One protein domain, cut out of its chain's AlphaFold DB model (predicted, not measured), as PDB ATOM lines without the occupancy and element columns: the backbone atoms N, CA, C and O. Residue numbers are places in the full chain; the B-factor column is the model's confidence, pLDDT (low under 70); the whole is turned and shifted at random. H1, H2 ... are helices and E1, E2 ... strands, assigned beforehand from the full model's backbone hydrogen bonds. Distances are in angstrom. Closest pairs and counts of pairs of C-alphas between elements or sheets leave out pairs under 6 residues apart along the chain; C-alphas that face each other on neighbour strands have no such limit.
ATOM      1  N   PHE A   3     -56.017 -24.832  48.051       89.81
ATOM      2  CA  PHE A   3     -57.395 -24.343  48.082       89.81
ATOM      3  C   PHE A   3     -58.220 -24.991  46.970       89.81
ATOM      4  O   PHE A   3     -57.661 -25.447  45.978       89.81
ATOM      5  N   ASP A   4     -59.536 -25.033  47.156       87.94
ATOM      6  CA  ASP A   4     -60.496 -25.476  46.144       87.94
ATOM      7  C   ASP A   4     -61.057 -24.252  45.412       87.94
ATOM      8  O   ASP A   4     -61.448 -23.268  46.052       87.94
ATOM      9  N   VAL A   5     -61.078 -24.297  44.081       85.06
ATOM     10  CA  VAL A   5     -61.763 -23.315  43.238       85.06
ATOM     11  C   VAL A   5     -62.752 -24.058  42.358       85.06
ATOM     12  O   VAL A   5     -62.359 -24.737  41.420       85.06
ATOM     13  N   ASN A   6     -64.048 -23.905  42.633       83.06
ATOM     14  CA  ASN A   6     -65.119 -24.520  41.842       83.06
ATOM     15  C   ASN A   6     -64.980 -26.053  41.683       83.06
ATOM     16  O   ASN A   6     -65.371 -26.593  40.648       83.06
ATOM     17  N   GLY A   7     -64.451 -26.754  42.693       83.12
ATOM     18  CA  GLY A   7     -64.209 -28.200  42.651       83.12
ATOM     19  C   GLY A   7     -62.851 -28.613  42.074       83.12
ATOM     20  O   GLY A   7     -62.598 -29.809  41.948       83.12
ATOM     21  N   GLU A   8     -61.989 -27.655  41.717       86.19
ATOM     22  CA  GLU A   8     -60.604 -27.903  41.321       86.19
ATOM     23  C   GLU A   8     -59.647 -27.628  42.486       86.19
ATOM     24  O   GLU A   8     -59.596 -26.520  43.031       86.19
ATOM     25  N   THR A   9     -58.836 -28.626  42.842       93.50
ATOM     26  CA  THR A   9     -57.779 -28.461  43.842       93.50
ATOM     27  C   THR A   9     -56.602 -27.695  43.245       93.50
ATOM     28  O   THR A   9     -55.972 -28.138  42.285       93.50
ATOM     29  N   VAL A  10     -56.228 -26.581  43.867       93.38
ATOM     30  CA  VAL A  10     -55.077 -25.768  43.466       93.38
ATOM     31  C   VAL A  10     -54.003 -25.793  44.543       93.38
ATOM     32  O   VAL A  10     -54.238 -25.426  45.697       93.38
ATOM     33  N   TYR A  11     -52.786 -26.165  44.155       95.19
ATOM     34  CA  TYR A  11     -51.595 -26.117  44.996       95.19
ATOM     35  C   TYR A  11     -50.735 -24.922  44.623       95.19
ATOM     36  O   TYR A  11     -50.260 -24.826  43.501       95.19
ATOM     37  N   VAL A  12     -50.442 -24.054  45.584       93.50
ATOM     38  CA  VAL A  12     -49.489 -22.953  45.417       93.50
ATOM     39  C   VAL A  12     -48.255 -23.211  46.270       93.50
ATOM     40  O   VAL A  12     -48.355 -23.366  47.494       93.50
ATOM     41  N   GLN A  13     -47.081 -23.210  45.643       93.94
ATOM     42  CA  GLN A  13     -45.799 -23.385  46.324       93.94
ATOM     43  C   GLN A  13     -44.771 -22.339  45.899       93.94
ATOM     44  O   GLN A  13     -44.624 -22.019  44.721       93.94
ATOM     45  N   THR A  14     -44.025 -21.829  46.877       94.62
ATOM     46  CA  THR A  14     -42.863 -20.980  46.616       94.62
ATOM     47  C   THR A  14     -41.628 -21.860  46.451       94.62
ATOM     48  O   THR A  14     -41.271 -22.598  47.368       94.62
ATOM     49  N   VAL A  15     -40.964 -21.770  45.303       96.50
ATOM     50  CA  VAL A  15     -39.895 -22.684  44.884       96.50
ATOM     51  C   VAL A  15     -38.538 -21.989  44.818       96.50
ATOM     52  O   VAL A  15     -38.426 -20.810  44.469       96.50
ATOM     53  N   ASP A  16     -37.479 -22.727  45.143       96.75
ATOM     54  CA  ASP A  16     -36.108 -22.290  44.872       96.75
ATOM     55  C   ASP A  16     -35.863 -22.221  43.361       96.75
ATOM     56  O   ASP A  16     -36.185 -23.168  42.638       96.75
ATOM     57  N   LYS A  17     -35.273 -21.115  42.888       93.75
ATOM     58  CA  LYS A  17     -34.941 -20.923  41.468       93.75
ATOM     59  C   LYS A  17     -33.877 -21.925  41.016       93.75
ATOM     60  O   LYS A  17     -32.983 -22.287  41.780       93.75
ATOM     61  N   GLY A  18     -33.956 -22.347  39.761       92.88
ATOM     62  CA  GLY A  18     -33.001 -23.284  39.177       92.88
ATOM     63  C   GLY A  18     -33.221 -23.508  37.685       92.88
ATOM     64  O   GLY A  18     -34.037 -22.839  37.055       92.88
ATOM     65  N   ASN A  19     -32.472 -24.453  37.119       94.44
ATOM     66  CA  ASN A  19     -32.461 -24.699  35.676       94.44
ATOM     67  C   ASN A  19     -33.655 -25.535  35.188       94.44
ATOM     68  O   ASN A  19     -33.947 -25.537  33.994       94.44
ATOM     69  N   MET A  20     -34.352 -26.242  36.082       94.81
ATOM     70  CA  MET A  20     -35.451 -27.126  35.705       94.81
ATOM     71  C   MET A  20     -36.746 -26.326  35.662       94.81
ATOM     72  O   MET A  20     -37.321 -26.038  36.702       94.81
ATOM     73  N   HIS A  21     -37.182 -25.902  34.473       91.44
ATOM     74  CA  HIS A  21     -38.363 -25.041  34.319       91.44
ATOM     75  C   HIS A  21     -38.335 -23.823  35.266       91.44
ATOM     76  O   HIS A  21     -39.338 -23.477  35.875       91.44
ATOM     77  N   GLY A  22     -37.169 -23.191  35.447       90.38
ATOM     78  CA  GLY A  22     -37.008 -22.021  36.322       90.38
ATOM     79  C   GLY A  22     -36.981 -22.314  37.830       90.38
ATOM     80  O   GLY A  22     -36.864 -21.375  38.620       90.38
ATOM     81  N   MET A  23     -37.041 -23.583  38.243       95.69
ATOM     82  CA  MET A  23     -36.939 -24.035  39.633       95.69
ATOM     83  C   MET A  23     -35.841 -25.097  39.811       95.69
ATOM     84  O   MET A  23     -35.237 -25.583  38.850       95.69
ATOM     85  N   SER A  24     -35.511 -25.433  41.058       96.75
ATOM     86  CA  SER A  24     -34.588 -26.537  41.346       96.75
ATOM     87  C   SER A  24     -35.208 -27.892  40.972       96.75
ATOM     88  O   SER A  24     -36.427 -28.051  41.021       96.75
ATOM     89  N   GLN A  25     -34.376 -28.895  40.662       96.94
ATOM     90  CA  GLN A  25     -34.851 -30.252  40.346       96.94
ATOM     91  C   GLN A  25     -35.772 -30.810  41.443       96.94
ATOM     92  O   GLN A  25     -36.823 -31.364  41.148       96.94
ATOM     93  N   ARG A  26     -35.415 -30.580  42.713       96.94
ATOM     94  CA  ARG A  26     -36.198 -31.012  43.880       96.94
ATOM     95  C   ARG A  26     -37.624 -30.455  43.865       96.94
ATOM     96  O   ARG A  26     -38.559 -31.161  44.226       96.94
ATOM     97  N   GLU A  27     -37.781 -29.193  43.474       97.06
ATOM     98  CA  GLU A  27     -39.089 -28.531  43.419       97.06
ATOM     99  C   GLU A  27     -39.916 -29.024  42.230       97.06
ATOM    100  O   GLU A  27     -41.112 -29.283  42.371       97.06
ATOM    101  N   TRP A  28     -39.266 -29.261  41.087       96.62
ATOM    102  CA  TRP A  28     -39.913 -29.866  39.924       96.62
ATOM    103  C   TRP A  28     -40.417 -31.285  40.215       96.62
ATOM    104  O   TRP A  28     -41.561 -31.624  39.903       96.62
ATOM    105  N   ASP A  29     -39.597 -32.109  40.865       97.31
ATOM    106  CA  ASP A  29     -39.977 -33.469  41.247       97.31
ATOM    107  C   ASP A  29     -41.140 -33.459  42.249       97.31
ATOM    108  O   ASP A  29     -42.052 -34.282  42.155       97.31
ATOM    109  N   ASN A  30     -41.153 -32.496  43.179       96.38
ATOM    110  CA  ASN A  30     -42.257 -32.319  44.117       96.38
ATOM    111  C   ASN A  30     -43.559 -31.917  43.409       96.38
ATOM    112  O   ASN A  30     -44.601 -32.511  43.683       96.38
ATOM    113  N   ALA A  31     -43.503 -30.964  42.473       96.19
ATOM    114  CA  ALA A  31     -44.661 -30.547  41.682       96.19
ATOM    115  C   ALA A  31     -45.259 -31.722  40.889       96.19
ATOM    116  O   ALA A  31     -46.465 -31.956  40.928       96.19
ATOM    117  N   ASN A  32     -44.412 -32.530  40.246       96.94
ATOM    118  CA  ASN A  32     -44.857 -33.728  39.532       96.94
ATOM    119  C   ASN A  32     -45.409 -34.808  40.464       96.94
ATOM    120  O   ASN A  32     -46.336 -35.526  40.096       96.94
ATOM    121  N   ARG A  33     -44.849 -34.957  41.668       97.12
ATOM    122  CA  ARG A  33     -45.376 -35.901  42.659       97.12
ATOM    123  C   ARG A  33     -46.806 -35.546  43.062       97.12
ATOM    124  O   ARG A  33     -47.603 -36.468  43.193       97.12
ATOM    125  N   ILE A  34     -47.120 -34.257  43.213       95.38
ATOM    126  CA  ILE A  34     -48.485 -33.792  43.501       95.38
ATOM    127  C   ILE A  34     -49.423 -34.205  42.367       95.38
ATOM    128  O   ILE A  34     -50.389 -34.906  42.632       95.38
ATOM    129  N   LEU A  35     -49.086 -33.903  41.108       94.56
ATOM    130  CA  LEU A  35     -49.921 -34.305  39.967       94.56
ATOM    131  C   LEU A  35     -50.082 -35.826  39.818       94.56
ATOM    132  O   LEU A  35     -51.089 -36.301  39.314       94.56
ATOM    133  N   ARG A  36     -49.110 -36.631  40.261       95.31
ATOM    134  CA  ARG A  36     -49.275 -38.096  40.280       95.31
ATOM    135  C   ARG A  36     -50.249 -38.573  41.357       95.31
ATOM    136  O   ARG A  36     -50.833 -39.638  41.195       95.31
ATOM    137  N   GLN A  37     -50.351 -37.847  42.468       94.94
ATOM    138  CA  GLN A  37     -51.267 -38.162  43.567       94.94
ATOM    139  C   GLN A  37     -52.672 -37.625  43.287       94.94
ATOM    140  O   GLN A  37     -53.648 -38.308  43.578       94.94
ATOM    141  N   GLU A  38     -52.753 -36.445  42.676       94.00
ATOM    142  CA  GLU A  38     -53.986 -35.747  42.323       94.00
ATOM    143  C   GLU A  38     -53.899 -35.265  40.863       94.00
ATOM    144  O   GLU A  38     -53.493 -34.130  40.605       94.00
ATOM    145  N   PRO A  39     -54.243 -36.136  39.893       93.19
ATOM    146  CA  PRO A  39     -54.106 -35.843  38.463       93.19
ATOM    147  C   PRO A  39     -54.933 -34.662  37.965       93.19
ATOM    148  O   PRO A  39     -54.559 -34.057  36.968       93.19
ATOM    149  N   ASP A  40     -56.015 -34.328  38.664       92.69
ATOM    150  CA  ASP A  40     -56.915 -33.232  38.302       92.69
ATOM    151  C   ASP A  40     -56.571 -31.922  39.031       92.69
ATOM    152  O   ASP A  40     -57.261 -30.919  38.874       92.69
ATOM    153  N   ALA A  41     -55.503 -31.897  39.833       93.31
ATOM    154  CA  ALA A  41     -55.093 -30.687  40.529       93.31
ATOM    155  C   ALA A  41     -54.321 -29.732  39.606       93.31
ATOM    156  O   ALA A  41     -53.596 -30.154  38.702       93.31
ATOM    157  N   THR A  42     -54.399 -28.435  39.890       94.88
ATOM    158  CA  THR A  42     -53.548 -27.415  39.269       94.88
ATOM    159  C   THR A  42     -52.431 -27.017  40.228       94.88
ATOM    160  O   THR A  42     -52.669 -26.642  41.377       94.88
ATOM    161  N   VAL A  43     -51.177 -27.084  39.777       95.62
ATOM    162  CA  VAL A  43     -50.008 -26.745  40.601       95.62
ATOM    163  C   VAL A  43     -49.392 -25.437  40.121       95.62
ATOM    164  O   VAL A  43     -48.803 -25.362  39.051       95.62
ATOM    165  N   ILE A  44     -49.455 -24.401  40.944       94.62
ATOM    166  CA  ILE A  44     -48.832 -23.099  40.719       94.62
ATOM    167  C   ILE A  44     -47.522 -23.024  41.508       94.62
ATOM    168  O   ILE A  44     -47.473 -23.156  42.734       94.62
ATOM    169  N   THR A  45     -46.434 -22.779  40.793       95.31
ATOM    170  CA  THR A  45     -45.093 -22.585  41.347       95.31
ATOM    171  C   THR A  45     -44.683 -21.127  41.227       95.31
ATOM    172  O   THR A  45     -44.842 -20.512  40.176       95.31
ATOM    173  N   VAL A  46     -44.150 -20.569  42.312       94.81
ATOM    174  CA  VAL A  46     -43.710 -19.172  42.389       94.81
ATOM    175  C   VAL A  46     -42.246 -19.126  42.772       94.81
ATOM    176  O   VAL A  46     -41.880 -19.575  43.859       94.81
ATOM    177  N   GLY A  47     -41.389 -18.572  41.923       94.69
ATOM    178  CA  GLY A  47     -39.977 -18.408  42.258       94.69
ATOM    179  C   GLY A  47     -39.786 -17.538  43.506       94.69
ATOM    180  O   GLY A  47     -40.379 -16.469  43.631       94.69
ATOM    181  N   LYS A  48     -38.924 -17.950  44.445       93.31
ATOM    182  CA  LYS A  48     -38.588 -17.110  45.611       93.31
ATOM    183  C   LYS A  48     -38.082 -15.733  45.165       93.31
ATOM    184  O   LYS A  48     -37.207 -15.622  44.302       93.31
ATOM    185  N   GLY A  49     -38.641 -14.685  45.768       89.00
ATOM    186  CA  GLY A  49     -38.354 -13.293  45.416       89.00
ATOM    187  C   GLY A  49     -39.084 -12.786  44.168       89.00
ATOM    188  O   GLY A  49     -38.866 -11.640  43.787       89.00
ATOM    189  N   THR A  50     -39.930 -13.597  43.524       90.31
ATOM    190  CA  THR A  50     -40.893 -13.102  42.535       90.31
ATOM    191  C   THR A  50     -41.974 -12.306  43.265       90.31
ATOM    192  O   THR A  50     -42.571 -12.792  44.226       90.31
ATOM    193  N   GLN A  51     -42.208 -11.073  42.820       88.56
ATOM    194  CA  GLN A  51     -43.332 -10.269  43.281       88.56
ATOM    195  C   GLN A  51     -44.574 -10.658  42.479       88.56
ATOM    196  O   GLN A  51     -44.516 -10.701  41.254       88.56
ATOM    197  N   ILE A  52     -45.671 -10.933  43.183       85.81
ATOM    198  CA  ILE A  52     -46.967 -11.273  42.596       85.81
ATOM    199  C   ILE A  52     -47.989 -10.256  43.084       85.81
ATOM    200  O   ILE A  52     -48.042  -9.947  44.278       85.81
ATOM    201  N   ASN A  53     -48.773  -9.728  42.155       87.56
ATOM    202  CA  ASN A  53     -49.848  -8.788  42.409       87.56
ATOM    203  C   ASN A  53     -51.204  -9.510  42.439       87.56
ATOM    204  O   ASN A  53     -51.377 -10.565  41.820       87.56
ATOM    205  N   PRO A  54     -52.204  -8.945  43.138       82.50
ATOM    206  CA  PRO A  54     -53.571  -9.438  43.048       82.50
ATOM    207  C   PRO A  54     -54.050  -9.474  41.589       82.50
ATOM    208  O   PRO A  54     -53.988  -8.461  40.897       82.50
ATOM    209  N   GLY A  55     -54.541 -10.633  41.143       83.44
ATOM    210  CA  GLY A  55     -55.028 -10.843  39.775       83.44
ATOM    211  C   GLY A  55     -54.009 -11.429  38.792       83.44
ATOM    212  O   GLY A  55     -54.399 -11.768  37.681       83.44
ATOM    213  N   ASP A  56     -52.746 -11.626  39.186       83.00
ATOM    214  CA  ASP A  56     -51.736 -12.272  38.324       83.00
ATOM    215  C   ASP A  56     -52.062 -13.747  38.011       83.00
ATOM    216  O   ASP A  56     -51.495 -14.332  37.087       83.00
ATOM    217  N   TRP A  57     -52.971 -14.361  38.778       83.44
ATOM    218  CA  TRP A  57     -53.459 -15.718  38.556       83.44
ATOM    219  C   TRP A  57     -54.934 -15.706  38.197       83.44
ATOM    220  O   TRP A  57     -55.767 -15.237  38.972       83.44
ATOM    221  N   ASP A  58     -55.247 -16.316  37.062       84.75
ATOM    222  CA  ASP A  58     -56.609 -16.644  36.672       84.75
ATOM    223  C   ASP A  58     -56.755 -18.163  36.613       84.75
ATOM    224  O   ASP A  58     -56.561 -18.795  35.574       84.75
ATOM    225  N   VAL A  59     -57.038 -18.749  37.778       82.25
ATOM    226  CA  VAL A  59     -57.218 -20.199  37.935       82.25
ATOM    227  C   VAL A  59     -58.351 -20.710  37.044       82.25
ATOM    228  O   VAL A  59     -58.245 -21.805  36.514       82.25
ATOM    229  N   GLY A  60     -59.395 -19.908  36.796       81.75
ATOM    230  CA  GLY A  60     -60.531 -20.322  35.965       81.75
ATOM    231  C   GLY A  60     -60.178 -20.570  34.494       81.75
ATOM    232  O   GLY A  60     -60.960 -21.194  33.784       81.75
ATOM    233  N   ASN A  61     -59.010 -20.101  34.045       84.25
ATOM    234  CA  ASN A  61     -58.469 -20.323  32.704       84.25
ATOM    235  C   ASN A  61     -57.253 -21.272  32.694       84.25
ATOM    236  O   ASN A  61     -56.593 -21.423  31.661       84.25
ATOM    237  N   MET A  62     -56.922 -21.890  33.831       88.44
ATOM    238  CA  MET A  62     -55.868 -22.897  33.924       88.44
ATOM    239  C   MET A  62     -56.427 -24.292  33.636       88.44
ATOM    240  O   MET A  62     -57.583 -24.591  33.909       88.44
ATOM    241  N   ASN A  63     -55.591 -25.146  33.050       89.19
ATOM    242  CA  ASN A  63     -55.943 -26.530  32.777       89.19
ATOM    243  C   ASN A  63     -55.578 -27.391  33.982       89.19
ATOM    244  O   ASN A  63     -54.406 -27.438  34.373       89.19
ATOM    245  N   SER A  64     -56.548 -28.152  34.471       89.50
ATOM    246  CA  SER A  64     -56.333 -29.211  35.452       89.50
ATOM    247  C   SER A  64     -55.242 -30.186  35.005       89.50
ATOM    248  O   SER A  64     -55.038 -30.428  33.810       89.50
ATOM    249  N   GLY A  65     -54.491 -30.717  35.969       91.44
ATOM    250  CA  GLY A  65     -53.376 -31.625  35.705       91.44
ATOM    251  C   GLY A  65     -52.120 -30.946  35.160       91.44
ATOM    252  O   GLY A  65     -51.265 -31.610  34.570       91.44
ATOM    253  N   SER A  66     -51.992 -29.629  35.335       93.06
ATOM    254  CA  SER A  66     -50.865 -28.850  34.812       93.06
ATOM    255  C   SER A  66     -50.056 -28.159  35.909       93.06
ATOM    256  O   SER A  66     -50.551 -27.842  36.993       93.06
ATOM    257  N   ILE A  67     -48.781 -27.896  35.601       93.94
ATOM    258  CA  ILE A  67     -47.881 -27.094  36.437       93.94
ATOM    259  C   ILE A  67     -47.673 -25.729  35.773       93.94
ATOM    260  O   ILE A  67     -47.124 -25.648  34.674       93.94
ATOM    261  N   TYR A  68     -48.049 -24.659  36.468       93.06
ATOM    262  CA  TYR A  68     -47.822 -23.271  36.071       93.06
ATOM    263  C   TYR A  68     -46.677 -22.654  36.877       93.06
ATOM    264  O   TYR A  68     -46.430 -23.018  38.028       93.06
ATOM    265  N   ARG A  69     -45.954 -21.708  36.273       90.69
ATOM    266  CA  ARG A  69     -44.770 -21.073  36.868       90.69
ATOM    267  C   ARG A  69     -44.832 -19.560  36.740       90.69
ATOM    268  O   ARG A  69     -45.029 -19.060  35.634       90.69
ATOM    269  N   PHE A  70     -44.533 -18.878  37.843       85.31
ATOM    270  CA  PHE A  70     -44.458 -17.424  37.960       85.31
ATOM    271  C   PHE A  70     -43.126 -16.985  38.593       85.31
ATOM    272  O   PHE A  70     -42.699 -17.559  39.624       85.31
TER     273      PHE A  70
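What this domain is: This is residues 3 to 70 of the 70 residues of the protein "Type IV secretion protein Rhs" of Pedobacter alluvionis (UniProt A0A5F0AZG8). A small twisted sheet of four strands has one helix, H1, along one face, two layers in all; a wide loop, residues 48 to 66, joins E4 to E5. The printed part has 68 residues, with named elements in the order E1, E2, E3, H1, E4, E5. The sheet, E1 E2 E4 E5, is mixed, as is the class; the whole is compact, radius of gyration of the C-alphas 11.6 A, and flat, 32 by 29 by 15 A.

How they stand to each other: E1, residues 3 to 5, and E2, residues 8 to 15, form an antiparallel hairpin (N 3 and O 10, 3.0 A). E3, residues 17 to 20, pairs with no named strand. H1, residues 25 to 37, has every O i to N i+4 pair within hydrogen-bond range. E4, residues 42 to 47, is parallel to E2, N 11 and O 42 being 2.8 A apart. E5, residues 67 to 69, is parallel to E4, N 45 and O 68 being 2.8 A apart. H1 is on the sheet at a height of 9.6 A, over E4; their closest C-alphas, Ala 31 and Val 43, are 6.6 A apart.

Where its parts are: E1 begins at C-alpha 3 (-57.395, -24.343, 48.082); E2 spans 21.7 A, H1 18.5 A and E4 16.6 A. E5 ends at C-alpha 69 (-44.770, -21.073, 36.868).

The domain as a whole: The C-alphas farthest apart, of Asn 6 and Asn 19, are 33.2 A apart. The printed part has no cut; the link E4 to E5 is long. No printed residue is under 70 in pLDDT.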